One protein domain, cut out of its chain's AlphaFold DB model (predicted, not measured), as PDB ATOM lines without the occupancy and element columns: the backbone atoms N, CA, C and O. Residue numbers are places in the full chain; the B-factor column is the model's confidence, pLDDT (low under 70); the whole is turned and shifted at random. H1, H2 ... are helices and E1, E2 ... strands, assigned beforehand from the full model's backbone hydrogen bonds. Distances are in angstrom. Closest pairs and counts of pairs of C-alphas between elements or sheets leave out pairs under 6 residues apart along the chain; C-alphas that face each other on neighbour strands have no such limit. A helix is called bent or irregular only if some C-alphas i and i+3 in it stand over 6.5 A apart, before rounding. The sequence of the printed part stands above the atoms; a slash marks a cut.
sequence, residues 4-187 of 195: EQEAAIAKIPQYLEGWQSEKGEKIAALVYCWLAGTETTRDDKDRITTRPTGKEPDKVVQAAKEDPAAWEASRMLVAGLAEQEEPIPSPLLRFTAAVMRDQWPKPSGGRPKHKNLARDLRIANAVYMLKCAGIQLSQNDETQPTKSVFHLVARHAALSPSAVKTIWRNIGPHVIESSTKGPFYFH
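Overview. This is residues 4 to 187 of the 195 residues of an uncharacterized protein of Halomonas titanicae (UniProt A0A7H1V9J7). Two helical lobes sit end to end in a flat body: H1, H2, H7, H8 and H9 make one, H3, H4, H5 and H6 the other, and they meet at a corner of H3 and H7. The strand hairpin E1-E2 reaches out from the second lobe, its Pro 52 near H3, and the loop of residues 139 to 146 reaches out from the first. The printed part has 184 residues, with named elements in the order H1 H2 H3 E1 E2 H4 H5 H6 H7 H8 H9; the two-stranded sheet is antiparallel and the class is mostly helix. It is compact, with a radius of gyration of the C-alphas of 18.6 A and spans of 63 by 45 by 24 A.

Arrangement. Begin at H1, residues 4 to 10, which touches residues 129 to 130 of the hub H7, residues 117 to 132; the closest C-alphas, Ala 8 and Leu 130, are 6.0 A apart. H2, residues 12 to 16, touches H7, closest at C-alphas Leu 16 and Arg 122, 5.4 A. H3, residues 22 to 35, touches H7 about perpendicular at 81 degrees, closest at C-alphas Gly 24 and Ala 118, 5.4 A. Next comes the hairpin of E1, residues 38 to 42, and E2, residues 48 to 52, where N 41 and O 49 are within hydrogen-bond range at 2.8 A. H4, residues 57 to 64, and H5, residues 68 to 83, form a helical hairpin, closest at C-alphas Ala 64 and Trp 71, 4.0 A. H3 touches H5 at a steep tilt of 67 degrees, closest at C-alphas Ala 29 and Ala 73, 4.4 A. H6, residues 90 to 100, touches H4, closest at C-alphas Asp 58 and Pro 91, 6.1 A. H8, residues 149 to 157, forms a helical hairpin with H7, closest at C-alphas Val 127 and Val 149, 6.0 A. H9, residues 161 to 174, touches H7 about perpendicular at 87 degrees, closest at C-alphas Ala 124 and Trp 168, 5.1 A. The helix packing is mostly crossed, touching helices being mostly at more than a shallow tilt. Every O i to N i+4 pair is within hydrogen-bond range in H1 to H8; in H9, 8 of 10 are.

Along the chain. Find C-alpha 4 at (142.363, 101.456, 204.604), where H1 begins. H3 runs 20.5 A and H5 22.7 A. From C-alpha 117 at (153.114, 117.187, 183.864), H7 runs 21.9 A. H9 runs 19.8 A to C-alpha 174 at (160.285, 113.496, 193.663); it is irregular, with C-alphas 170 and 173 7.4 A apart.

Size, cuts and confidence. The C-alphas farthest apart, Arg 101 and Thr 143, are 64.0 A apart. The printed part has no cut. The links H6 to H7 and H7 to H8 are long. Mean pLDDT of the printed part is 76.5, and 57 residues are under 70, among them 18 to 35 and 174 to 187.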
ATOM      1  N   GLU A   4     141.463 100.367 204.987       81.62
ATOM      2  CA  GLU A   4     142.363 101.456 204.604       81.62
ATOM      3  C   GLU A   4     142.694 101.439 203.103       81.62
ATOM      4  O   GLU A   4     142.650 102.477 202.440       81.62
ATOM      5  N   GLN A   5     142.949 100.254 202.537       85.12
ATOM      6  CA  GLN A   5     143.177 100.081 201.100       85.12
ATOM      7  C   GLN A   5     141.928 100.432 200.287       85.12
ATOM      8  O   GLN A   5     142.029 101.103 199.263       85.12
ATOM      9  N   GLU A   6     140.747 100.022 200.746       85.94
ATOM     10  CA  GLU A   6     139.475 100.336 200.090       85.94
ATOM     11  C   GLU A   6     139.176 101.841 200.120       85.94
ATOM     12  O   GLU A   6     138.833 102.426 199.088       85.94
ATOM     13  N   ALA A   7     139.399 102.493 201.265       84.94
ATOM     14  CA  ALA A   7     139.264 103.939 201.398       84.94
ATOM     15  C   ALA A   7     140.254 104.703 200.500       84.94
ATOM     16  O   ALA A   7     139.890 105.717 199.900       84.94
ATOM     17  N   ALA A   8     141.493 104.219 200.362       83.56
ATOM     18  CA  ALA A   8     142.482 104.814 199.468       83.56
ATOM     19  C   ALA A   8     142.094 104.657 197.986       83.56
ATOM     20  O   ALA A   8     142.218 105.612 197.216       83.56
ATOM     21  N   ILE A   9     141.569 103.490 197.591       86.81
ATOM     22  CA  ILE A   9     141.071 103.233 196.228       86.81
ATOM     23  C   ILE A   9     139.888 104.151 195.893       86.81
ATOM     24  O   ILE A   9     139.853 104.738 194.811       86.81
ATOM     25  N   ALA A  10     138.949 104.335 196.824       86.81
ATOM     26  CA  ALA A  10     137.790 105.205 196.622       86.81
ATOM     27  C   ALA A  10     138.171 106.678 196.363       86.81
ATOM     28  O   ALA A  10     137.434 107.396 195.689       86.81
ATOM     29  N   LYS A  11     139.338 107.125 196.846       85.38
ATOM     30  CA  LYS A  11     139.845 108.496 196.664       85.38
ATOM     31  C   LYS A  11     140.588 108.730 195.343       85.38
ATOM     32  O   LYS A  11     140.891 109.879 195.028       85.38
ATOM     33  N   ILE A  12     140.858 107.693 194.540       84.38
ATOM     34  CA  ILE A  12     141.595 107.835 193.267       84.38
ATOM     35  C   ILE A  12     141.011 108.935 192.355       84.38
ATOM     36  O   ILE A  12     141.799 109.749 191.871       84.38
ATOM     37  N   PRO A  13     139.682 109.035 192.128       83.62
ATOM     38  CA  PRO A  13     139.119 110.094 191.288       83.62
ATOM     39  C   PRO A  13     139.475 111.501 191.782       83.62
ATOM     40  O   PRO A  13     139.926 112.327 190.995       83.62
ATOM     41  N   GLN A  14     139.393 111.736 193.095       79.56
ATOM     42  CA  GLN A  14     139.704 113.029 193.719       79.56
ATOM     43  C   GLN A  14     141.176 113.415 193.515       79.56
ATOM     44  O   GLN A  14     141.505 114.579 193.276       79.56
ATOM     45  N   TYR A  15     142.083 112.434 193.555       75.06
ATOM     46  CA  TYR A  15     143.498 112.671 193.267       75.06
ATOM     47  C   TYR A  15     143.759 113.000 191.799       75.06
ATOM     48  O   TYR A  15     144.711 113.722 191.519       75.06
ATOM     49  N   LEU A  16     142.924 112.516 190.878       76.88
ATOM     50  CA  LEU A  16     143.069 112.709 189.433       76.88
ATOM     51  C   LEU A  16     142.284 113.913 188.878       76.88
ATOM     52  O   LEU A  16     142.398 114.210 187.690       76.88
ATOM     53  N   GLU A  17     141.522 114.634 189.702       72.12
ATOM     54  CA  GLU A  17     140.763 115.823 189.294       72.12
ATOM     55  C   GLU A  17     141.630 117.092 189.117       72.12
ATOM     56  O   GLU A  17     142.717 117.242 189.682       72.12
ATOM     57  N   GLY A  18     141.122 118.056 188.332       59.94
ATOM     58  CA  GLY A  18     141.589 119.453 188.325       59.94
ATOM     59  C   GLY A  18     142.711 119.832 187.346       59.94
ATOM     60  O   GLY A  18     143.024 121.017 187.235       59.94
ATOM     61  N   TRP A  19     143.292 118.888 186.595       60.75
ATOM     62  CA  TRP A  19     144.423 119.165 185.685       60.75
ATOM     63  C   TRP A  19     144.032 119.700 184.298       60.75
ATOM     64  O   TRP A  19     144.882 120.249 183.605       60.75
ATOM     65  N   GLN A  20     142.769 119.573 183.882       56.03
ATOM     66  CA  GLN A  20     142.293 120.010 182.555       56.03
ATOM     67  C   GLN A  20     141.926 121.509 182.477       56.03
ATOM     68  O   GLN A  20     141.377 121.950 181.473       56.03
ATOM     69  N   SER A  21     142.213 122.294 183.521       56.97
ATOM     70  CA  SER A  21     141.833 123.714 183.647       56.97
ATOM     71  C   SER A  21     143.057 124.628 183.819       56.97
ATOM     72  O   SER A  21     144.177 124.132 183.916       56.97
ATOM     73  N   GLU A  22     142.857 125.945 183.950       56.31
ATOM     74  CA  GLU A  22     143.899 126.941 184.296       56.31
ATOM     75  C   GLU A  22     144.724 126.542 185.545       56.31
ATOM     76  O   GLU A  22     145.902 126.873 185.681       56.31
ATOM     77  N   LYS A  23     144.138 125.739 186.447       57.66
ATOM     78  CA  LYS A  23     144.845 125.155 187.600       57.66
ATOM     79  C   LYS A  23     145.979 124.203 187.191       57.66
ATOM     80  O   LYS A  23     146.978 124.117 187.899       57.66
ATOM     81  N   GLY A  24     145.853 123.504 186.063       58.09
ATOM     82  CA  GLY A  24     146.891 122.627 185.518       58.09
ATOM     83  C   GLY A  24     148.116 123.396 185.019       58.09
ATOM     84  O   GLY A  24     149.240 122.948 185.231       58.09
ATOM     85  N   GLU A  25     147.918 124.583 184.441       57.75
ATOM     86  CA  GLU A  25     149.015 125.453 183.996       57.75
ATOM     87  C   GLU A  25     149.804 126.014 185.181       57.75
ATOM     88  O   GLU A  25     151.032 125.984 185.167       57.75
ATOM     89  N   LYS A  26     149.117 126.417 186.259       61.62
ATOM     90  CA  LYS A  26     149.764 126.861 187.509       61.62
ATOM     91  C   LYS A  26     150.593 125.746 188.155       61.62
ATOM     92  O   LYS A  26     151.700 125.995 188.620       61.62
ATOM     93  N   ILE A  27     150.105 124.503 188.133       62.00
ATOM     94  CA  ILE A  27     150.858 123.337 188.630       62.00
ATOM     95  C   ILE A  27     152.085 123.054 187.751       62.00
ATOM     96  O   ILE A  27     153.159 122.774 188.278       62.00
ATOM     97  N   ALA A  28     151.956 123.146 186.424       63.78
ATOM     98  CA  ALA A  28     153.091 122.984 185.516       63.78
ATOM     99  C   ALA A  28     154.143 124.091 185.711       63.78
ATOM    100  O   ALA A  28     155.340 123.805 185.708       63.78
ATOM    101  N   ALA A  29     153.707 125.332 185.952       62.34
ATOM    102  CA  ALA A  29     154.590 126.458 186.232       62.34
ATOM    103  C   ALA A  29     155.406 126.255 187.522       62.34
ATOM    104  O   ALA A  29     156.614 126.468 187.518       62.34
ATOM    105  N   LEU A  30     154.793 125.742 188.598       66.50
ATOM    106  CA  LEU A  30     155.510 125.422 189.843       66.50
ATOM    107  C   LEU A  30     156.652 124.426 189.625       66.50
ATOM    108  O   LEU A  30     157.721 124.566 190.216       66.50
ATOM    109  N   VAL A  31     156.468 123.458 188.727       67.62
ATOM    110  CA  VAL A  31     157.531 122.506 188.404       67.62
ATOM    111  C   VAL A  31     158.690 123.168 187.674       67.62
ATOM    112  O   VAL A  31     159.847 122.901 187.992       67.62
ATOM    113  N   TYR A  32     158.407 124.059 186.733       69.38
ATOM    114  CA  TYR A  32     159.449 124.844 186.084       69.38
ATOM    115  C   TYR A  32     160.185 125.761 187.073       69.38
ATOM    116  O   TYR A  32     161.408 125.882 186.984       69.38
ATOM    117  N   CYS A  33     159.491 126.331 188.066       69.06
ATOM    118  CA  CYS A  33     160.139 127.053 189.162       69.06
ATOM    119  C   CYS A  33     161.060 126.132 189.982       69.06
ATOM    120  O   CYS A  33     162.148 126.548 190.368       69.06
ATOM    121  N   TRP A  34     160.672 124.876 190.219       68.81
ATOM    122  CA  TRP A  34     161.520 123.905 190.919       68.81
ATOM    123  C   TRP A  34     162.715 123.422 190.088       68.81
ATOM    124  O   TRP A  34     163.783 123.179 190.646       68.81
ATOM    125  N   LEU A  35     162.590 123.342 188.758       67.44
ATOM    126  CA  LEU A  35     163.728 123.080 187.862       67.44
ATOM    127  C   LEU A  35     164.772 124.196 187.902       67.44
ATOM    128  O   LEU A  35     165.946 123.930 187.653       67.44
ATOM    129  N   ALA A  36     164.357 125.419 188.234       70.06
ATOM    130  CA  ALA A  36     165.265 126.531 188.476       70.06
ATOM    131  C   ALA A  36     165.984 126.432 189.836       70.06
ATOM    132  O   ALA A  36     166.680 127.362 190.231       70.06
ATOM    133  N   GLY A  37     165.831 125.314 190.549       68.69
ATOM    134  CA  GLY A  37     166.469 125.026 191.825       68.69
ATOM    135  C   GLY A  37     165.573 125.357 193.009       68.69
ATOM    136  O   GLY A  37     164.833 126.341 193.008       68.69
ATOM    137  N   THR A  38     165.690 124.560 194.065       72.44
ATOM    138  CA  THR A  38     164.925 124.712 195.303       72.44
ATOM    139  C   THR A  38     165.825 124.781 196.523       72.44
ATOM    140  O   THR A  38     166.952 124.288 196.523       72.44
ATOM    141  N   GLU A  39     165.308 125.377 197.586       72.50
ATOM    142  CA  GLU A  39     165.900 125.326 198.916       72.50
ATOM    143  C   GLU A  39     164.868 124.789 199.888       72.50
ATOM    144  O   GLU A  39     163.712 125.217 199.855       72.50
ATOM    145  N   THR A  40     165.308 123.858 200.733       69.50
ATOM    146  CA  THR A  40     164.501 123.271 201.794       69.50
ATOM    147  C   THR A  40     165.017 123.695 203.147       69.50
ATOM    148  O   THR A  40     166.149 123.398 203.511       69.50
ATOM    149  N   THR A  41     164.151 124.365 203.894       70.50
ATOM    150  CA  THR A  41     164.353 124.751 205.281       70.50
ATOM    151  C   THR A  41     163.425 123.937 206.173       70.50
ATOM    152  O   THR A  41     162.361 123.471 205.756       70.50
ATOM    153  N   ARG A  42     163.847 123.726 207.413       74.25
ATOM    154  CA  ARG A  42     163.053 123.087 208.458       74.25
ATOM    155  C   ARG A  42     162.953 124.082 209.601       74.25
ATOM    156  O   ARG A  42     163.984 124.591 210.029       74.25
ATOM    157  N   ASP A  43     161.736 124.406 210.017       73.44
ATOM    158  CA  ASP A  43     161.524 125.301 211.155       73.44
ATOM    159  C   ASP A  43     161.633 124.551 212.494       73.44
ATOM    160  O   ASP A  43     161.705 123.320 212.542       73.44
ATOM    161  N   ASP A  44     161.600 125.301 213.596       76.00
ATOM    162  CA  ASP A  44     161.695 124.771 214.967       76.00
ATOM    163  C   ASP A  44     160.526 123.841 215.354       76.00
ATOM    164  O   ASP A  44     160.544 123.209 216.409       76.00
ATOM    165  N   LYS A  45     159.485 123.755 214.514       73.38
ATOM    166  CA  LYS A  45     158.308 122.890 214.678       73.38
ATOM    167  C   LYS A  45     158.336 121.695 213.722       73.38
ATOM    168  O   LYS A  45     157.288 121.100 213.468       73.38
ATOM    169  N   ASP A  46     159.511 121.371 213.183       66.38
ATOM    170  CA  ASP A  46     159.749 120.302 212.209       66.38
ATOM    171  C   ASP A  46     158.958 120.475 210.897       66.38
ATOM    172  O   ASP A  46     158.788 119.539 210.111       66.38
ATOM    173  N   ARG A  47     158.472 121.691 210.610       63.34
ATOM    174  CA  ARG A  47     157.774 121.973 209.357       63.34
ATOM    175  C   ARG A  47     158.808 122.210 208.277       63.34
ATOM    176  O   ARG A  47     159.624 123.128 208.335       63.34
ATOM    177  N   ILE A  48     158.733 121.384 207.246       59.84
ATOM    178  CA  ILE A  48     159.592 121.493 206.076       59.84
ATOM    179  C   ILE A  48     158.995 122.555 205.158       59.84
ATOM    180  O   ILE A  48     157.906 122.336 204.632       59.84
ATOM    181  N   THR A  49     159.712 123.657 204.915       63.03
ATOM    182  CA  THR A  49     159.406 124.686 203.907       63.03
ATOM    183  C   THR A  49     160.355 124.547 202.726       63.03
ATOM    184  O   THR A  49     161.536 124.310 202.909       63.03
ATOM    185  N   THR A  50     159.856 124.608 201.493       64.56
ATOM    186  CA  THR A  50     160.738 124.611 200.332       64.56
ATOM    187  C   THR A  50     160.148 125.457 199.242       64.56
ATOM    188  O   THR A  50     158.934 125.511 199.034       64.56
ATOM    189  N   ARG A  51     161.052 126.225 198.661       70.88
ATOM    190  CA  ARG A  51     160.764 127.350 197.797       70.88
ATOM    191  C   ARG A  51     161.700 127.285 196.598       70.88
ATOM    192  O   ARG A  51     162.813 126.761 196.726       70.88
ATOM    193  N   PRO A  52     161.260 127.756 195.428       74.31
ATOM    194  CA  PRO A  52     162.152 127.920 194.298       74.31
ATOM    195  C   PRO A  52     163.153 129.047 194.593       74.31
ATOM    196  O   PRO A  52     162.814 130.025 195.245       74.31
ATOM    197  N   THR A  53     164.388 128.880 194.133       77.62
ATOM    198  CA  THR A  53     165.533 129.759 194.460       77.62
ATOM    199  C   THR A  53     166.118 130.460 193.245       77.62
ATOM    200  O   THR A  53     166.889 131.400 193.380       77.62
ATOM    201  N   GLY A  54     165.835 129.960 192.040       78.69
ATOM    202  CA  GLY A  54     166.478 130.467 190.832       78.69
ATOM    203  C   GLY A  54     167.983 130.193 190.757       78.69
ATOM    204  O   GLY A  54     168.656 130.867 189.986       78.69
ATOM    205  N   LYS A  55     168.517 129.210 191.501       83.81
ATOM    206  CA  LYS A  55     169.913 128.730 191.390       83.81
ATOM    207  C   LYS A  55     170.279 128.244 189.986       83.81
ATOM    208  O   LYS A  55     171.433 128.336 189.586       83.81
ATOM    209  N   GLU A  56     169.303 127.747 189.234       84.31
ATOM    210  CA  GLU A  56     169.463 127.258 187.861       84.31
ATOM    211  C   GLU A  56     168.547 128.024 186.886       84.31
ATOM    212  O   GLU A  56     167.692 127.439 186.212       84.31
ATOM    213  N   PRO A  57     168.693 129.356 186.797       86.94
ATOM    214  CA  PRO A  57     167.726 130.222 186.127       86.94
ATOM    215  C   PRO A  57     167.715 130.007 184.606       86.94
ATOM    216  O   PRO A  57     166.685 130.172 183.955       86.94
ATOM    217  N   ASP A  58     168.837 129.576 184.024       85.56
ATOM    218  CA  ASP A  58     168.942 129.308 182.589       85.56
ATOM    219  C   ASP A  58     168.039 128.153 182.141       85.56
ATOM    220  O   ASP A  58     167.509 128.192 181.030       85.56
ATOM    221  N   LYS A  59     167.798 127.150 183.002       81.00
ATOM    222  CA  LYS A  59     166.926 126.011 182.669       81.00
ATOM    223  C   LYS A  59     165.490 126.454 182.418       81.00
ATOM    224  O   LYS A  59     164.868 126.005 181.457       81.00
ATOM    225  N   VAL A  60     164.974 127.345 183.263       84.12
ATOM    226  CA  VAL A  60     163.597 127.833 183.138       84.12
ATOM    227  C   VAL A  60     163.469 128.886 182.035       84.12
ATOM    228  O   VAL A  60     162.531 128.817 181.245       84.12
ATOM    229  N   VAL A  61     164.454 129.779 181.888       89.38
ATOM    230  CA  VAL A  61     164.443 130.822 180.847       89.38
ATOM    231  C   VAL A  61     164.602 130.238 179.440       89.38
ATOM    232  O   VAL A  61     163.961 130.717 178.506       89.38
ATOM    233  N   GLN A  62     165.416 129.192 179.252       86.50
ATOM    234  CA  GLN A  62     165.498 128.508 177.954       86.50
ATOM    235  C   GLN A  62     164.173 127.829 177.600       86.50
ATOM    236  O   GLN A  62     163.697 127.975 176.477       86.50
ATOM    237  N   ALA A  63     163.540 127.151 178.564       82.44
ATOM    238  CA  ALA A  63     162.234 126.533 178.357       82.44
ATOM    239  C   ALA A  63     161.133 127.572 178.064       82.44
ATOM    240  O   ALA A  63     160.261 127.322 177.234       82.44
ATOM    241  N   ALA A  64     161.201 128.759 178.678       87.50
ATOM    242  CA  ALA A  64     160.229 129.843 178.511       87.50
ATOM    243  C   ALA A  64     160.107 130.383 177.079       87.50
ATOM    244  O   ALA A  64     159.086 130.978 176.741       87.50
ATOM    245  N   LYS A  65     161.121 130.177 176.230       86.44
ATOM    246  CA  LYS A  65     161.074 130.574 174.814       86.44
ATOM    247  C   LYS A  65     160.095 129.736 173.995       86.44
ATOM    248  O   LYS A  65     159.604 130.200 172.973       86.44
ATOM    249  N   GLU A  66     159.842 128.505 174.428       82.69
ATOM    250  CA  GLU A  66     159.080 127.510 173.667       82.69
ATOM    251  C   GLU A  66     157.842 127.001 174.417       82.69
ATOM    252  O   GLU A  66     156.946 126.436 173.792       82.69
ATOM    253  N   ASP A  67     157.778 127.174 175.743       78.62
ATOM    254  CA  ASP A  67     156.703 126.646 176.584       78.62
ATOM    255  C   ASP A  67     155.998 127.763 177.387       78.62
ATOM    256  O   ASP A  67     156.639 128.451 178.193       78.62
ATOM    257  N   PRO A  68     154.668 127.936 177.232       79.31
ATOM    258  CA  PRO A  68     153.920 128.977 177.935       79.31
ATOM    259  C   PRO A  68     153.887 128.786 179.460       79.31
ATOM    260  O   PRO A  68     153.785 129.775 180.182       79.31
ATOM    261  N   ALA A  69     153.993 127.555 179.973       76.56
ATOM    262  CA  ALA A  69     154.056 127.295 181.411       76.56
ATOM    263  C   ALA A  69     155.443 127.616 181.989       76.56
ATOM    264  O   ALA A  69     155.528 128.133 183.101       76.56
ATOM    265  N   ALA A  70     156.524 127.381 181.236       81.12
ATOM    266  CA  ALA A  70     157.867 127.824 181.630       81.12
ATOM    267  C   ALA A  70     158.002 129.354 181.600       81.12
ATOM    268  O   ALA A  70     158.709 129.945 182.421       81.12
ATOM    269  N   TRP A  71     157.293 129.999 180.674       87.12
ATOM    270  CA  TRP A  71     157.201 131.453 180.610       87.12
ATOM    271  C   TRP A  71     156.517 132.031 181.855       87.12
ATOM    272  O   TRP A  71     157.074 132.919 182.502       87.12
ATOM    273  N   GLU A  72     155.372 131.470 182.268       83.44
ATOM    274  CA  GLU A  72     154.720 131.863 183.530       83.44
ATOM    275  C   GLU A  72     155.583 131.543 184.753       83.44
ATOM    276  O   GLU A  72     155.703 132.367 185.656       83.44
ATOM    277  N   ALA A  73     156.258 130.393 184.770       82.44
ATOM    278  CA  ALA A  73     157.165 130.024 185.851       82.44
ATOM    279  C   ALA A  73     158.320 131.015 186.021       82.44
ATOM    280  O   ALA A  73     158.683 131.357 187.145       82.44
ATOM    281  N   SER A  74     158.878 131.505 184.911       89.00
ATOM    282  CA  SER A  74     159.932 132.525 184.926       89.00
ATOM    283  C   SER A  74     159.428 133.827 185.551       89.00
ATOM    284  O   SER A  74     160.124 134.418 186.374       89.00
ATOM    285  N   ARG A  75     158.193 134.247 185.235       89.50
ATOM    286  CA  ARG A  75     157.558 135.421 185.859       89.50
ATOM    287  C   ARG A  75     157.276 135.219 187.342       89.50
ATOM    288  O   ARG A  75     157.596 136.097 188.137       89.50
ATOM    289  N   MET A  76     156.699 134.076 187.708       84.38
ATOM    290  CA  MET A  76     156.412 133.730 189.102       84.38
ATOM    291  C   MET A  76     157.691 133.693 189.939       84.38
ATOM    292  O   MET A  76     157.701 134.186 191.062       84.38
ATOM    293  N   LEU A  77     158.777 133.151 189.385       85.19
ATOM    294  CA  LEU A  77     160.070 133.092 190.057       85.19
ATOM    295  C   LEU A  77     160.670 134.486 190.269       85.19
ATOM    296  O   LEU A  77     161.142 134.775 191.361       85.19
ATOM    297  N   VAL A  78     160.611 135.362 189.261       90.06
ATOM    298  CA  VAL A  78     161.046 136.763 189.397       90.06
ATOM    299  C   VAL A  78     160.249 137.486 190.480       90.06
ATOM    300  O   VAL A  78     160.849 138.138 191.330       90.06
ATOM    301  N   ALA A  79     158.920 137.348 190.470       86.62
ATOM    302  CA  ALA A  79     158.056 137.963 191.473       86.62
ATOM    303  C   ALA A  79     158.381 137.453 192.885       86.62
ATOM    304  O   ALA A  79     158.596 138.257 193.783       86.62
ATOM    305  N   GLY A  80     158.513 136.134 193.058       83.19
ATOM    306  CA  GLY A  80     158.816 135.535 194.358       83.19
ATOM    307  C   GLY A  80     160.181 135.942 194.920       83.19
ATOM    308  O   GLY A  80     160.283 136.195 196.116       83.19
ATOM    309  N   LEU A  81     161.213 136.047 194.073       87.06
ATOM    310  CA  LEU A  81     162.527 136.550 194.494       87.06
ATOM    311  C   LEU A  81     162.454 138.031 194.891       87.06
ATOM    312  O   LEU A  81     163.004 138.410 195.917       87.06
ATOM    313  N   ALA A  82     161.729 138.851 194.124       87.56
ATOM    314  CA  ALA A  82     161.553 140.271 194.427       87.56
ATOM    315  C   ALA A  82     160.792 140.506 195.745       87.56
ATOM    316  O   ALA A  82     161.212 141.328 196.550       87.56
ATOM    317  N   GLU A  83     159.703 139.768 195.982       85.69
ATOM    318  CA  GLU A  83     158.916 139.827 197.225       85.69
ATOM    319  C   GLU A  83     159.730 139.431 198.464       85.69
ATOM    320  O   GLU A  83     159.449 139.899 199.564       85.69
ATOM    321  N   GLN A  84     160.730 138.567 198.288       83.12
ATOM    322  CA  GLN A  84     161.619 138.091 199.351       83.12
ATOM    323  C   GLN A  84     162.900 138.930 199.475       83.12
ATOM    324  O   GLN A  84     163.774 138.574 200.260       83.12
ATOM    325  N   GLU A  85     163.018 140.016 198.701       87.88
ATOM    326  CA  GLU A  85     164.217 140.863 198.623       87.88
ATOM    327  C   GLU A  85     165.492 140.078 198.240       87.88
ATOM    328  O   GLU A  85     166.617 140.469 198.556       87.88
ATOM    329  N   GLU A  86     165.328 138.963 197.521       86.69
ATOM    330  CA  GLU A  86     166.428 138.129 197.051       86.69
ATOM    331  C   GLU A  86     167.000 138.646 195.720       86.69
ATOM    332  O   GLU A  86     166.273 139.171 194.868       86.69
ATOM    333  N   PRO A  87     168.318 138.485 195.486       88.62
ATOM    334  CA  PRO A  87     168.936 138.915 194.242       88.62
ATOM    335  C   PRO A  87     168.377 138.120 193.057       88.62
ATOM    336  O   PRO A  87     168.533 136.903 192.974       88.62
ATOM    337  N   ILE A  88     167.776 138.824 192.095       91.25
ATOM    338  CA  ILE A  88     167.245 138.206 190.876       91.25
ATOM    339  C   ILE A  88     168.419 137.842 189.948       91.25
ATOM    340  O   ILE A  88     169.161 138.732 189.522       91.25
ATOM    341  N   PRO A  89     168.588 136.563 189.567       91.81
ATOM    342  CA  PRO A  89     169.672 136.146 188.685       91.81
ATOM    343  C   PRO A  89     169.646 136.836 187.313       91.81
ATOM    344  O   PRO A  89     168.587 137.022 186.708       91.81
ATOM    345  N   SER A  90     170.826 137.126 186.754       94.19
ATOM    346  CA  SER A  90     170.975 137.837 185.471       94.19
ATOM    347  C   SER A  90     170.164 137.251 184.302       94.19
ATOM    348  O   SER A  90     169.618 138.033 183.519       94.19
ATOM    349  N   PRO A  91     170.027 135.918 184.129       93.25
ATOM    350  CA  PRO A  91     169.162 135.361 183.085       93.25
ATOM    351  C   PRO A  91     167.685 135.749 183.238       93.25
ATOM    352  O   PRO A  91     167.045 136.091 182.244       93.25
ATOM    353  N   LEU A  92     167.169 135.776 184.469       92.81
ATOM    354  CA  LEU A  92     165.791 136.168 184.780       92.81
ATOM    355  C   LEU A  92     165.584 137.688 184.659       92.81
ATOM    356  O   LEU A  92     164.534 138.125 184.186       92.81
ATOM    357  N   LEU A  93     166.598 138.500 184.982       93.44
ATOM    358  CA  LEU A  93     166.584 139.945 184.708       93.44
ATOM    359  C   LEU A  93     166.523 140.238 183.204       93.44
ATOM    360  O   LEU A  93     165.710 141.049 182.764       93.44
ATOM    361  N   ARG A  94     167.344 139.550 182.398       94.75
ATOM    362  CA  ARG A  94     167.323 139.683 180.930       94.75
ATOM    363  C   ARG A  94     165.987 139.245 180.341       94.75
ATOM    364  O   ARG A  94     165.460 139.945 179.482       94.75
ATOM    365  N   PHE A  95     165.434 138.135 180.833       94.38
ATOM    366  CA  PHE A  95     164.084 137.691 180.486       94.38
ATOM    367  C   PHE A  95     163.047 138.780 180.794       94.38
ATOM    368  O   PHE A  95     162.300 139.176 179.906       94.38
ATOM    369  N   THR A  96     163.051 139.325 182.012       93.81
ATOM    370  CA  THR A  96     162.096 140.359 182.445       93.81
ATOM    371  C   THR A  96     162.204 141.618 181.590       93.81
ATOM    372  O   THR A  96     161.196 142.121 181.103       93.81
ATOM    373  N   ALA A  97     163.426 142.091 181.329       94.81
ATOM    374  CA  ALA A  97     163.660 143.246 180.469       94.81
ATOM    375  C   ALA A  97     163.180 143.009 179.027       94.81
ATOM    376  O   ALA A  97     162.625 143.919 178.417       94.81
ATOM    377  N   ALA A  98     163.374 141.804 178.480       93.38
ATOM    378  CA  ALA A  98     162.881 141.446 177.150       93.38
ATOM    379  C   ALA A  98     161.345 141.395 177.102       93.38
ATOM    380  O   ALA A  98     160.752 141.895 176.148       93.38
ATOM    381  N   VAL A  99     160.697 140.852 178.140       93.06
ATOM    382  CA  VAL A  99     159.229 140.828 178.267       93.06
ATOM    383  C   VAL A  99     158.662 142.244 178.368       93.06
ATOM    384  O   VAL A  99     157.729 142.569 177.646       93.06
ATOM    385  N   MET A 100     159.244 143.113 179.201       92.31
ATOM    386  CA  MET A 100     158.788 144.504 179.361       92.31
ATOM    387  C   MET A 100     158.967 145.367 178.105       92.31
ATOM    388  O   MET A 100     158.351 146.421 177.997       92.31
ATOM    389  N   ARG A 101     159.837 144.952 177.180       94.69
ATOM    390  CA  ARG A 101     160.055 145.608 175.882       94.69
ATOM    391  C   ARG A 101     159.257 144.957 174.753       94.69
ATOM    392  O   ARG A 101     159.554 145.223 173.592       94.69
ATOM    393  N   ASP A 102     158.349 144.040 175.080       89.81
ATOM    394  CA  ASP A 102     157.574 143.241 174.125       89.81
ATOM    395  C   ASP A 102     158.438 142.430 173.136       89.81
ATOM    396  O   ASP A 102     157.976 141.993 172.084       89.81
ATOM    397  N   GLN A 103     159.709 142.183 173.470       90.88
ATOM    398  CA  GLN A 103     160.646 141.444 172.618       90.88
ATOM    399  C   GLN A 103     160.449 139.932 172.738       90.88
ATOM    400  O   GLN A 103     160.712 139.205 171.785       90.88
ATOM    401  N   TRP A 104     159.983 139.465 173.901       89.06
ATOM    402  CA  TRP A 104     159.679 138.061 174.189       89.06
ATOM    403  C   TRP A 104     158.219 137.901 174.632       89.06
ATOM    404  O   TRP A 104     157.949 137.752 175.831       89.06
ATOM    405  N   PRO A 105     157.262 137.929 173.685       88.31
ATOM    406  CA  PRO A 105     155.866 137.666 174.003       88.31
ATOM    407  C   PRO A 105     155.700 136.243 174.543       88.31
ATOM    408  O   PRO A 105     156.460 135.334 174.196       88.31
ATOM    409  N   LYS A 106     154.680 136.037 175.384       86.88
ATOM    410  CA  LYS A 106     154.303 134.694 175.832       86.88
ATOM    411  C   LYS A 106     154.032 133.818 174.598       86.88
ATOM    412  O   LYS A 106     153.212 134.222 173.769       86.88
ATOM    413  N   PRO A 107     154.662 132.635 174.471       84.06
ATOM    414  CA  PRO A 107     154.395 131.731 173.359       84.06
ATOM    415  C   PRO A 107     152.893 131.442 173.219       84.06
ATOM    416  O   PRO A 107     152.240 131.009 174.173       84.06
ATOM    417  N   SER A 108     152.333 131.718 172.039       70.31
ATOM    418  CA  SER A 108     150.917 131.507 171.734       70.31
ATOM    419  C   SER A 108     150.707 130.152 171.064       70.31
ATOM    420  O   SER A 108     151.195 129.919 169.958       70.31
ATOM    421  N   GLY A 109     149.921 129.282 171.693       55.22
ATOM    422  CA  GLY A 109     149.596 127.975 171.129       55.22
ATOM    423  C   GLY A 109     150.725 126.947 171.249       55.22
ATOM    424  O   GLY A 109     151.851 127.243 171.633       55.22
ATOM    425  N   GLY A 110     150.373 125.696 170.958       50.59
ATOM    426  CA  GLY A 110     151.174 124.525 171.306       50.59
ATOM    427  C   GLY A 110     150.711 123.921 172.630       50.59
ATOM    428  O   GLY A 110     150.409 124.616 173.598       50.59
ATOM    429  N   ARG A 111     150.596 122.589 172.681       48.81
ATOM    430  CA  ARG A 111     150.495 121.915 173.981       48.81
ATOM    431  C   ARG A 111     151.819 122.205 174.700       48.81
ATOM    432  O   ARG A 111     152.839 121.937 174.067       48.81
ATOM    433  N   PRO A 112     151.831 122.695 175.959       52.72
ATOM    434  CA  PRO A 112     153.071 122.758 176.726       52.72
ATOM    435  C   PRO A 112     153.841 121.436 176.551       52.72
ATOM    436  O   PRO A 112     153.215 120.365 176.581       52.72
ATOM    437  N   LYS A 113     155.166 121.473 176.359       56.47
ATOM    438  CA  LYS A 113     156.015 120.260 176.317       56.47
ATOM    439  C   LYS A 113     155.752 119.395 177.551       56.47
ATOM    440  O   LYS A 113     155.834 118.169 177.509       56.47
ATOM    441  N   HIS A 114     155.337 120.044 178.634       56.69
ATOM    442  CA  HIS A 114     154.932 119.452 179.894       56.69
ATOM    443  C   HIS A 114     153.427 119.598 180.196       56.69
ATOM    444  O   HIS A 114     153.024 119.601 181.353       56.69
ATOM    445  N   LYS A 115     152.545 119.649 179.187       49.03
ATOM    446  CA  LYS A 115     151.074 119.716 179.377       49.03
ATOM    447  C   LYS A 115     150.552 118.537 180.197       49.03
ATOM    448  O   LYS A 115     149.583 118.648 180.941       49.03
ATOM    449  N   ASN A 116     151.229 117.403 180.057       62.47
ATOM    450  CA  ASN A 116     150.964 116.203 180.826       62.47
ATOM    451  C   ASN A 116     151.538 116.263 182.237       62.47
ATOM    452  O   ASN A 116     151.156 115.440 183.037       62.47
ATOM    453  N   LEU A 117     152.410 117.201 182.587       67.00
ATOM    454  CA  LEU A 117     153.114 117.187 183.864       67.00
ATOM    455  C   LEU A 117     152.171 117.371 185.042       67.00
ATOM    456  O   LEU A 117     152.302 116.639 186.005       67.00
ATOM    457  N   ALA A 118     151.172 118.253 184.947       68.44
ATOM    458  CA  ALA A 118     150.143 118.373 185.981       68.44
ATOM    459  C   ALA A 118     149.340 117.070 186.141       68.44
ATOM    460  O   ALA A 118     149.084 116.627 187.260       68.44
ATOM    461  N   ARG A 119     148.990 116.424 185.023       76.94
ATOM    462  CA  ARG A 119     148.346 115.102 185.003       76.94
ATOM    463  C   ARG A 119     149.268 114.026 185.586       76.94
ATOM    464  O   ARG A 119     148.830 113.210 186.382       76.94
ATOM    465  N   ASP A 120     150.536 114.030 185.213       79.69
ATOM    466  CA  ASP A 120     151.536 113.029 185.562       79.69
ATOM    467  C   ASP A 120     151.934 113.159 187.040       79.69
ATOM    468  O   ASP A 120     152.124 112.149 187.707       79.69
ATOM    469  N   LEU A 121     151.940 114.378 187.587       75.12
ATOM    470  CA  LEU A 121     152.008 114.662 189.024       75.12
ATOM    471  C   LEU A 121     150.835 114.024 189.753       75.12
ATOM    472  O   LEU A 121     151.020 113.277 190.700       75.12
ATOM    473  N   ARG A 122     149.612 114.279 189.281       78.44
ATOM    474  CA  ARG A 122     148.380 113.749 189.877       78.44
ATOM    475  C   ARG A 122     148.345 112.221 189.824       78.44
ATOM    476  O   ARG A 122     147.947 111.576 190.789       78.44
ATOM    477  N   ILE A 123     148.844 111.640 188.735       85.62
ATOM    478  CA  ILE A 123     149.049 110.198 188.591       85.62
ATOM    479  C   ILE A 123     150.103 109.700 189.587       85.62
ATOM    480  O   ILE A 123     149.838 108.737 190.300       85.62
ATOM    481  N   ALA A 124     151.268 110.347 189.676       83.38
ATOM    482  CA  ALA A 124     152.317 109.976 190.624       83.38
ATOM    483  C   ALA A 124     151.829 110.068 192.079       83.38
ATOM    484  O   ALA A 124     152.134 109.192 192.882       83.38
ATOM    485  N   ASN A 125     150.991 111.055 192.388       78.12
ATOM    486  CA  ASN A 125     150.355 111.235 193.689       78.12
ATOM    487  C   ASN A 125     149.393 110.096 194.010       78.12
ATOM    488  O   ASN A 125     149.489 109.489 195.072       78.12
ATOM    489  N   ALA A 126     148.493 109.769 193.079       85.31
ATOM    490  CA  ALA A 126     147.581 108.643 193.243       85.31
ATOM    491  C   ALA A 126     148.358 107.332 193.467       85.31
ATOM    492  O   ALA A 126     147.980 106.525 194.312       85.31
ATOM    493  N   VAL A 127     149.485 107.149 192.768       88.62
ATOM    494  CA  VAL A 127     150.382 106.006 192.974       88.62
ATOM    495  C   VAL A 127     151.025 106.029 194.367       88.62
ATOM    496  O   VAL A 127     151.027 105.000 195.044       88.62
ATOM    497  N   TYR A 128     151.543 107.176 194.813       85.25
ATOM    498  CA  TYR A 128     152.154 107.338 196.136       85.25
ATOM    499  C   TYR A 128     151.166 107.006 197.261       85.25
ATOM    500  O   TYR A 128     151.480 106.191 198.123       85.25
ATOM    501  N   MET A 129     149.946 107.549 197.210       82.75
ATOM    502  CA  MET A 129     148.930 107.325 198.246       82.75
ATOM    503  C   MET A 129     148.533 105.854 198.369       82.75
ATOM    504  O   MET A 129     148.443 105.319 199.472       82.75
ATOM    505  N   LEU A 130     148.336 105.170 197.239       87.44
ATOM    506  CA  LEU A 130     148.006 103.745 197.250       87.44
ATOM    507  C   LEU A 130     149.187 102.893 197.742       87.44
ATOM    508  O   LEU A 130     148.975 101.902 198.440       87.44
ATOM    509  N   LYS A 131     150.430 103.295 197.433       87.44
ATOM    510  CA  LYS A 131     151.643 102.668 197.981       87.44
ATOM    511  C   LYS A 131     151.720 102.840 199.503       87.44
ATOM    512  O   LYS A 131     152.038 101.876 200.192       87.44
ATOM    513  N   CYS A 132     151.421 104.032 200.026       83.25
ATOM    514  CA  CYS A 132     151.398 104.304 201.468       83.25
ATOM    515  C   CYS A 132     150.312 103.499 202.192       83.25
ATOM    516  O   CYS A 132     150.573 102.979 203.268       83.25
ATOM    517  N   ALA A 133     149.158 103.279 201.553       84.31
ATOM    518  CA  ALA A 133     148.110 102.371 202.034       84.31
ATOM    519  C   ALA A 133     148.487 100.869 201.940       84.31
ATOM    520  O   ALA A 133     147.645  99.987 202.123       84.31
ATOM    521  N   GLY A 134     149.739 100.546 201.596       85.12
ATOM    522  CA  GLY A 134     150.256  99.179 201.550       85.12
ATOM    523  C   GLY A 134     149.877  98.383 200.297       85.12
ATOM    524  O   GLY A 134     150.025  97.162 200.290       85.12
ATOM    525  N   ILE A 135     149.387  99.030 199.233       86.69
ATOM    526  CA  ILE A 135     149.087  98.356 197.962       86.69
ATOM    527  C   ILE A 135     150.375  98.244 197.138       86.69
ATOM    528  O   ILE A 135     151.117  99.212 196.957       86.69
ATOM    529  N   GLN A 136     150.652  97.054 196.601       87.38
ATOM    530  CA  GLN A 136     151.864  96.815 195.819       87.38
ATOM    531  C   GLN A 136     151.846  97.540 194.465       87.38
ATOM    532  O   GLN A 136     150.842  97.543 193.746       87.38
ATOM    533  N   LEU A 137     152.991  98.127 194.090       84.81
ATOM    534  CA  LEU A 137     153.146  98.904 192.855       84.81
ATOM    535  C   LEU A 137     152.852  98.071 191.596       84.81
ATOM    536  O   LEU A 137     152.012  98.443 190.767       84.81
ATOM    537  N   SER A 138     153.517  96.923 191.479       77.31
ATOM    538  CA  SER A 138     153.303  95.915 190.440       77.31
ATOM    539  C   SER A 138     152.760  94.628 191.048       77.31
ATOM    540  O   SER A 138     153.086  94.296 192.182       77.31
ATOM    541  N   GLN A 139     151.952  93.901 190.277       66.56
ATOM    542  CA  GLN A 139     151.691  92.494 190.557       66.56
ATOM    543  C   GLN A 139     152.949  91.713 190.175       66.56
ATOM    544  O   GLN A 139     153.437  91.858 189.055       66.56
ATOM    545  N   ASN A 140     153.483  90.934 191.111       53.72
ATOM    546  CA  ASN A 140     154.531  89.954 190.820       53.72
ATOM    547  C   ASN A 140     153.942  88.582 190.451       53.72
ATOM    548  O   ASN A 140     154.668  87.726 189.965       53.72
ATOM    549  N   ASP A 141     152.642  88.388 190.679       53.44
ATOM    550  CA  ASP A 141     151.937  87.128 190.485       53.44
ATOM    551  C   ASP A 141     150.509  87.422 189.994       53.44
ATOM    552  O   ASP A 141     149.755  88.150 190.651       53.44
ATOM    553  N   GLU A 142     150.158  86.907 188.814       54.16
ATOM    554  CA  GLU A 142     148.851  87.102 188.166       54.16
ATOM    555  C   GLU A 142     147.710  86.389 188.912       54.16
ATOM    556  O   GLU A 142     146.538  86.686 188.685       54.16
ATOM    557  N   THR A 143     148.041  85.482 189.837       54.62
ATOM    558  CA  THR A 143     147.065  84.743 190.648       54.62
ATOM    559  C   THR A 143     146.516  85.550 191.827       54.62
ATOM    560  O   THR A 143     145.517  85.154 192.434       54.62
ATOM    561  N   GLN A 144     147.115  86.703 192.159       58.00
ATOM    562  CA  GLN A 144     146.613  87.542 193.243       58.00
ATOM    563  C   GLN A 144     145.395  88.376 192.809       58.00
ATOM    564  O   GLN A 144     145.482  89.164 191.864       58.00
ATOM    565  N   PRO A 145     144.269  88.307 193.548       57.16
ATOM    566  CA  PRO A 145     143.040  89.022 193.199       57.16
ATOM    567  C   PRO A 145     143.173  90.549 193.334       57.16
ATOM    568  O   PRO A 145     142.393  91.307 192.755       57.16
ATOM    569  N   THR A 146     144.162  91.022 194.098       60.91
ATOM    570  CA  THR A 146     144.390  92.446 194.355       60.91
ATOM    571  C   THR A 146     145.108  93.087 193.169       60.91
ATOM    572  O   THR A 146     146.276  92.798 192.902       60.91
ATOM    573  N   LYS A 147     144.417  93.974 192.445       72.75
ATOM    574  CA  LYS A 147     145.005  94.730 191.328       72.75
ATOM    575  C   LYS A 147     146.117  95.647 191.839       72.75
ATOM    576  O   LYS A 147     145.948  96.316 192.856       72.75
ATOM    577  N   SER A 148     147.241  95.700 191.123       86.75
ATOM    578  CA  SER A 148     148.373  96.553 191.501       86.75
ATOM    579  C   SER A 148     148.016  98.041 191.456       86.75
ATOM    580  O   SER A 148     147.108  98.445 190.722       86.75
ATOM    581  N   VAL A 149     148.781  98.878 192.164       88.44
ATOM    582  CA  VAL A 149     148.617 100.343 192.134       88.44
ATOM    583  C   VAL A 149     148.580 100.874 190.699       88.44
ATOM    584  O   VAL A 149     147.699 101.658 190.352       88.44
ATOM    585  N   PHE A 150     149.490 100.409 189.833       91.12
ATOM    586  CA  PHE A 150     149.514 100.843 188.434       91.12
ATOM    587  C   PHE A 150     148.234 100.486 187.676       91.12
ATOM    588  O   PHE A 150     147.767 101.303 186.890       91.12
ATOM    589  N   HIS A 151     147.638  99.317 187.924       89.75
ATOM    590  CA  HIS A 151     146.378  98.914 187.293       89.75
ATOM    591  C   HIS A 151     145.185  99.724 187.802       89.75
ATOM    592  O   HIS A 151     144.325 100.118 187.013       89.75
ATOM    593  N   LEU A 152     145.140  99.983 189.109       89.75
ATOM    594  CA  LEU A 152     144.087 100.781 189.731       89.75
ATOM    595  C   LEU A 152     144.096 102.206 189.169       89.75
ATOM    596  O   LEU A 152     143.089 102.666 188.638       89.75
ATOM    597  N   VAL A 153     145.254 102.872 189.183       89.50
ATOM    598  CA  VAL A 153     145.389 104.241 188.664       89.50
ATOM    599  C   VAL A 153     145.162 104.295 187.152       89.50
ATOM    600  O   VAL A 153     144.458 105.185 186.681       89.50
ATOM    601  N   ALA A 154     145.685 103.332 186.385       89.00
ATOM    602  CA  ALA A 154     145.501 103.257 184.933       89.00
ATOM    603  C   ALA A 154     144.022 103.234 184.525       89.00
ATOM    604  O   ALA A 154     143.625 103.961 183.613       89.00
ATOM    605  N   ARG A 155     143.197 102.462 185.247       88.94
ATOM    606  CA  ARG A 155     141.750 102.376 185.008       88.94
ATOM    607  C   ARG A 155     141.058 103.729 185.166       88.94
ATOM    608  O   ARG A 155     140.235 104.082 184.330       88.94
ATOM    609  N   HIS A 156     141.383 104.476 186.220       87.38
ATOM    610  CA  HIS A 156     140.762 105.776 186.488       87.38
ATOM    611  C   HIS A 156     141.327 106.904 185.615       87.38
ATOM    612  O   HIS A 156     140.601 107.830 185.269       87.38
ATOM    613  N   ALA A 157     142.602 106.826 185.235       84.00
ATOM    614  CA  ALA A 157     143.259 107.822 184.391       84.00
ATOM    615  C   ALA A 157     143.031 107.603 182.883       84.00
ATOM    616  O   ALA A 157     143.511 108.409 182.087       84.00
ATOM    617  N   ALA A 158     142.342 106.522 182.488       86.12
ATOM    618  CA  ALA A 158     142.206 106.079 181.096       86.12
ATOM    619  C   ALA A 158     143.568 105.948 180.376       86.12
ATOM    620  O   ALA A 158     143.751 106.400 179.246       86.12
ATOM    621  N   LEU A 159     144.545 105.337 181.057       85.38
ATOM    622  CA  LEU A 159     145.902 105.082 180.557       85.38
ATOM    623  C   LEU A 159     146.240 103.591 180.639       85.38
ATOM    624  O   LEU A 159     145.543 102.818 181.288       85.38
ATOM    625  N   SER A 160     147.347 103.174 180.021       88.00
ATOM    626  CA  SER A 160     147.888 101.829 180.236       88.00
ATOM    627  C   SER A 160     148.668 101.746 181.562       88.00
ATOM    628  O   SER A 160     149.307 102.728 181.961       88.00
ATOM    629  N   PRO A 161     148.719 100.577 182.233       89.00
ATOM    630  CA  PRO A 161     149.553 100.383 183.426       89.00
ATOM    631  C   PRO A 161     151.038 100.696 183.184       89.00
ATOM    632  O   PRO A 161     151.716 101.233 184.060       89.00
ATOM    633  N   SER A 162     151.545 100.426 181.974       86.31
ATOM    634  CA  SER A 162     152.921 100.755 181.571       86.31
ATOM    635  C   SER A 162     153.174 102.267 181.502       86.31
ATOM    636  O   SER A 162     154.222 102.748 181.947       86.31
ATOM    637  N   ALA A 163     152.198 103.043 181.014       84.12
ATOM    638  CA  ALA A 163     152.283 104.500 181.014       84.12
ATOM    639  C   ALA A 163     152.332 105.048 182.450       84.12
ATOM    640  O   ALA A 163     153.203 105.857 182.766       84.12
ATOM    641  N   VAL A 164     151.478 104.538 183.345       87.38
ATOM    642  CA  VAL A 164     151.479 104.915 184.772       87.38
ATOM    643  C   VAL A 164     152.807 104.559 185.445       87.38
ATOM    644  O   VAL A 164     153.384 105.391 186.144       87.38
ATOM    645  N   LYS A 165     153.349 103.362 185.191       88.25
ATOM    646  CA  LYS A 165     154.672 102.945 185.688       88.25
ATOM    647  C   LYS A 165     155.787 103.884 185.216       88.25
ATOM    648  O   LYS A 165     156.687 104.209 185.987       88.25
ATOM    649  N   THR A 166     155.733 104.325 183.961       83.44
ATOM    650  CA  THR A 166     156.720 105.251 183.386       83.44
ATOM    651  C   THR A 166     156.648 106.630 184.036       83.44
ATOM    652  O   THR A 166     157.684 107.181 184.406       83.44
ATOM    653  N   ILE A 167     155.435 107.149 184.240       83.94
ATOM    654  CA  ILE A 167     155.190 108.398 184.972       83.94
ATOM    655  C   ILE A 167     155.742 108.295 186.396       83.94
ATOM    656  O   ILE A 167     156.537 109.135 186.814       83.94
ATOM    657  N   TRP A 168     155.390 107.225 187.112       86.00
ATOM    658  CA  TRP A 168     155.871 106.977 188.468       86.00
ATOM    659  C   TRP A 168     157.397 106.912 188.540       86.00
ATOM    660  O   TRP A 168     157.991 107.519 189.418       86.00
ATOM    661  N   ARG A 169     158.060 106.236 187.597       83.38
ATOM    662  CA  ARG A 169     159.528 106.176 187.558       83.38
ATOM    663  C   ARG A 169     160.169 107.560 187.410       83.38
ATOM    664  O   ARG A 169     161.223 107.793 187.988       83.38
ATOM    665  N   ASN A 170     159.564 108.441 186.615       74.38
ATOM    666  CA  ASN A 170     160.137 109.747 186.292       74.38
ATOM    667  C   ASN A 170     159.826 110.815 187.354       74.38
ATOM    668  O   ASN A 170     160.641 111.704 187.570       74.38
ATOM    669  N   ILE A 171     158.653 110.745 187.993       76.19
ATOM    670  CA  ILE A 171     158.149 111.789 188.903       76.19
ATOM    671  C   ILE A 171     158.049 111.294 190.348       76.19
ATOM    672  O   ILE A 171     158.335 112.046 191.268       76.19
ATOM    673  N   GLY A 172     157.688 110.029 190.561       76.25
ATOM    674  CA  GLY A 172     157.403 109.444 191.874       76.25
ATOM    675  C   GLY A 172     158.484 109.630 192.943       76.25
ATOM    676  O   GLY A 172     158.127 109.998 194.059       76.25
ATOM    677  N   PRO A 173     159.788 109.453 192.644       76.31
ATOM    678  CA  PRO A 173     160.863 109.723 193.608       76.31
ATOM    679  C   PRO A 173     160.915 111.170 194.101       76.31
ATOM    680  O   PRO A 173     161.533 111.450 195.122       76.31
ATOM    681  N   HIS A 174     160.287 112.082 193.365       69.38
ATOM    682  CA  HIS A 174     160.285 113.496 193.663       69.38
ATOM    683  C   HIS A 174     159.005 113.953 194.350       69.38
ATOM    684  O   HIS A 174     158.923 115.140 194.592       69.38
ATOM    685  N   VAL A 175     158.022 113.100 194.659       68.69
ATOM    686  CA  VAL A 175     156.763 113.546 195.285       68.69
ATOM    687  C   VAL A 175     156.547 112.893 196.645       68.69
ATOM    688  O   VAL A 175     156.717 111.685 196.797       68.69
ATOM    689  N   ILE A 176     156.147 113.701 197.626       64.62
ATOM    690  CA  ILE A 176     155.779 113.287 198.982       64.62
ATOM    691  C   ILE A 176     154.466 113.949 199.413       64.62
ATOM    692  O   ILE A 176     154.102 115.017 198.917       64.62
ATOM    693  N   GLU A 177     153.763 113.331 200.358       59.28
ATOM    694  CA  GLU A 177     152.629 113.958 201.039       59.28
ATOM    695  C   GLU A 177     153.145 114.961 202.082       59.28
ATOM    696  O   GLU A 177     154.050 114.653 202.859       59.28
ATOM    697  N   SER A 178     152.592 116.177 202.094       56.22
ATOM    698  CA  SER A 178     152.892 117.184 203.115       56.22
ATOM    699  C   SER A 178     151.620 117.546 203.867       56.22
ATOM    700  O   SER A 178     150.660 118.061 203.305       56.22
ATOM    701  N   SER A 179     151.617 117.326 205.176       49.81
ATOM    702  CA  SER A 179     150.500 117.735 206.031       49.81
ATOM    703  C   SER A 179     150.363 119.260 206.139       49.81
ATOM    704  O   SER A 179     149.285 119.759 206.450       49.81
ATOM    705  N   THR A 180     151.434 120.012 205.866       46.28
ATOM    706  CA  THR A 180     151.512 121.465 206.088       46.28
ATOM    707  C   THR A 180     151.489 122.299 204.813       46.28
ATOM    708  O   THR A 180     150.983 123.418 204.839       46.28
ATOM    709  N   LYS A 181     152.000 121.789 203.689       45.06
ATOM    710  CA  LYS A 181     152.061 122.528 202.412       45.06
ATOM    711  C   LYS A 181     150.952 122.176 201.428       45.06
ATOM    712  O   LYS A 181     150.997 122.556 200.258       45.06
ATOM    713  N   GLY A 182     149.958 121.442 201.909       49.00
ATOM    714  CA  GLY A 182     148.950 120.829 201.068       49.00
ATOM    715  C   GLY A 182     149.384 119.446 200.593       49.00
ATOM    716  O   GLY A 182     150.532 119.042 200.768       49.00
ATOM    717  N   PRO A 183     148.456 118.707 199.977       41.53
ATOM    718  CA  PRO A 183     148.496 117.251 199.955       41.53
ATOM    719  C   PRO A 183     149.711 116.664 199.226       41.53
ATOM    720  O   PRO A 183     150.009 115.495 199.424       41.53
ATOM    721  N   PHE A 184     150.430 117.446 198.409       57.44
ATOM    722  CA  PHE A 184     151.556 116.961 197.614       57.44
ATOM    723  C   PHE A 184     152.660 118.003 197.502       57.44
ATOM    724  O   PHE A 184     152.403 119.181 197.246       57.44
ATOM    725  N   TYR A 185     153.894 117.543 197.652       54.91
ATOM    726  CA  TYR A 185     155.076 118.379 197.682       54.91
ATOM    727  C   TYR A 185     156.247 117.706 196.964       54.91
ATOM    728  O   TYR A 185     156.343 116.478 196.980       54.91
ATOM    729  N   PHE A 186     157.137 118.487 196.341       59.72
ATOM    730  CA  PHE A 186     158.329 117.917 195.717       59.72
ATOM    731  C   PHE A 186     159.443 117.677 196.729       59.72
ATOM    732  O   PHE A 186     159.708 118.534 197.559       59.72
ATOM    733  N   HIS A 187     160.130 116.541 196.663       57.75
ATOM    734  CA  HIS A 187     161.340 116.339 197.456       57.75
ATOM    735  C   HIS A 187     162.358 117.458 197.157       57.75
ATOM    736  O   HIS A 187     162.301 118.102 196.110       57.75
TER     737      HIS A 187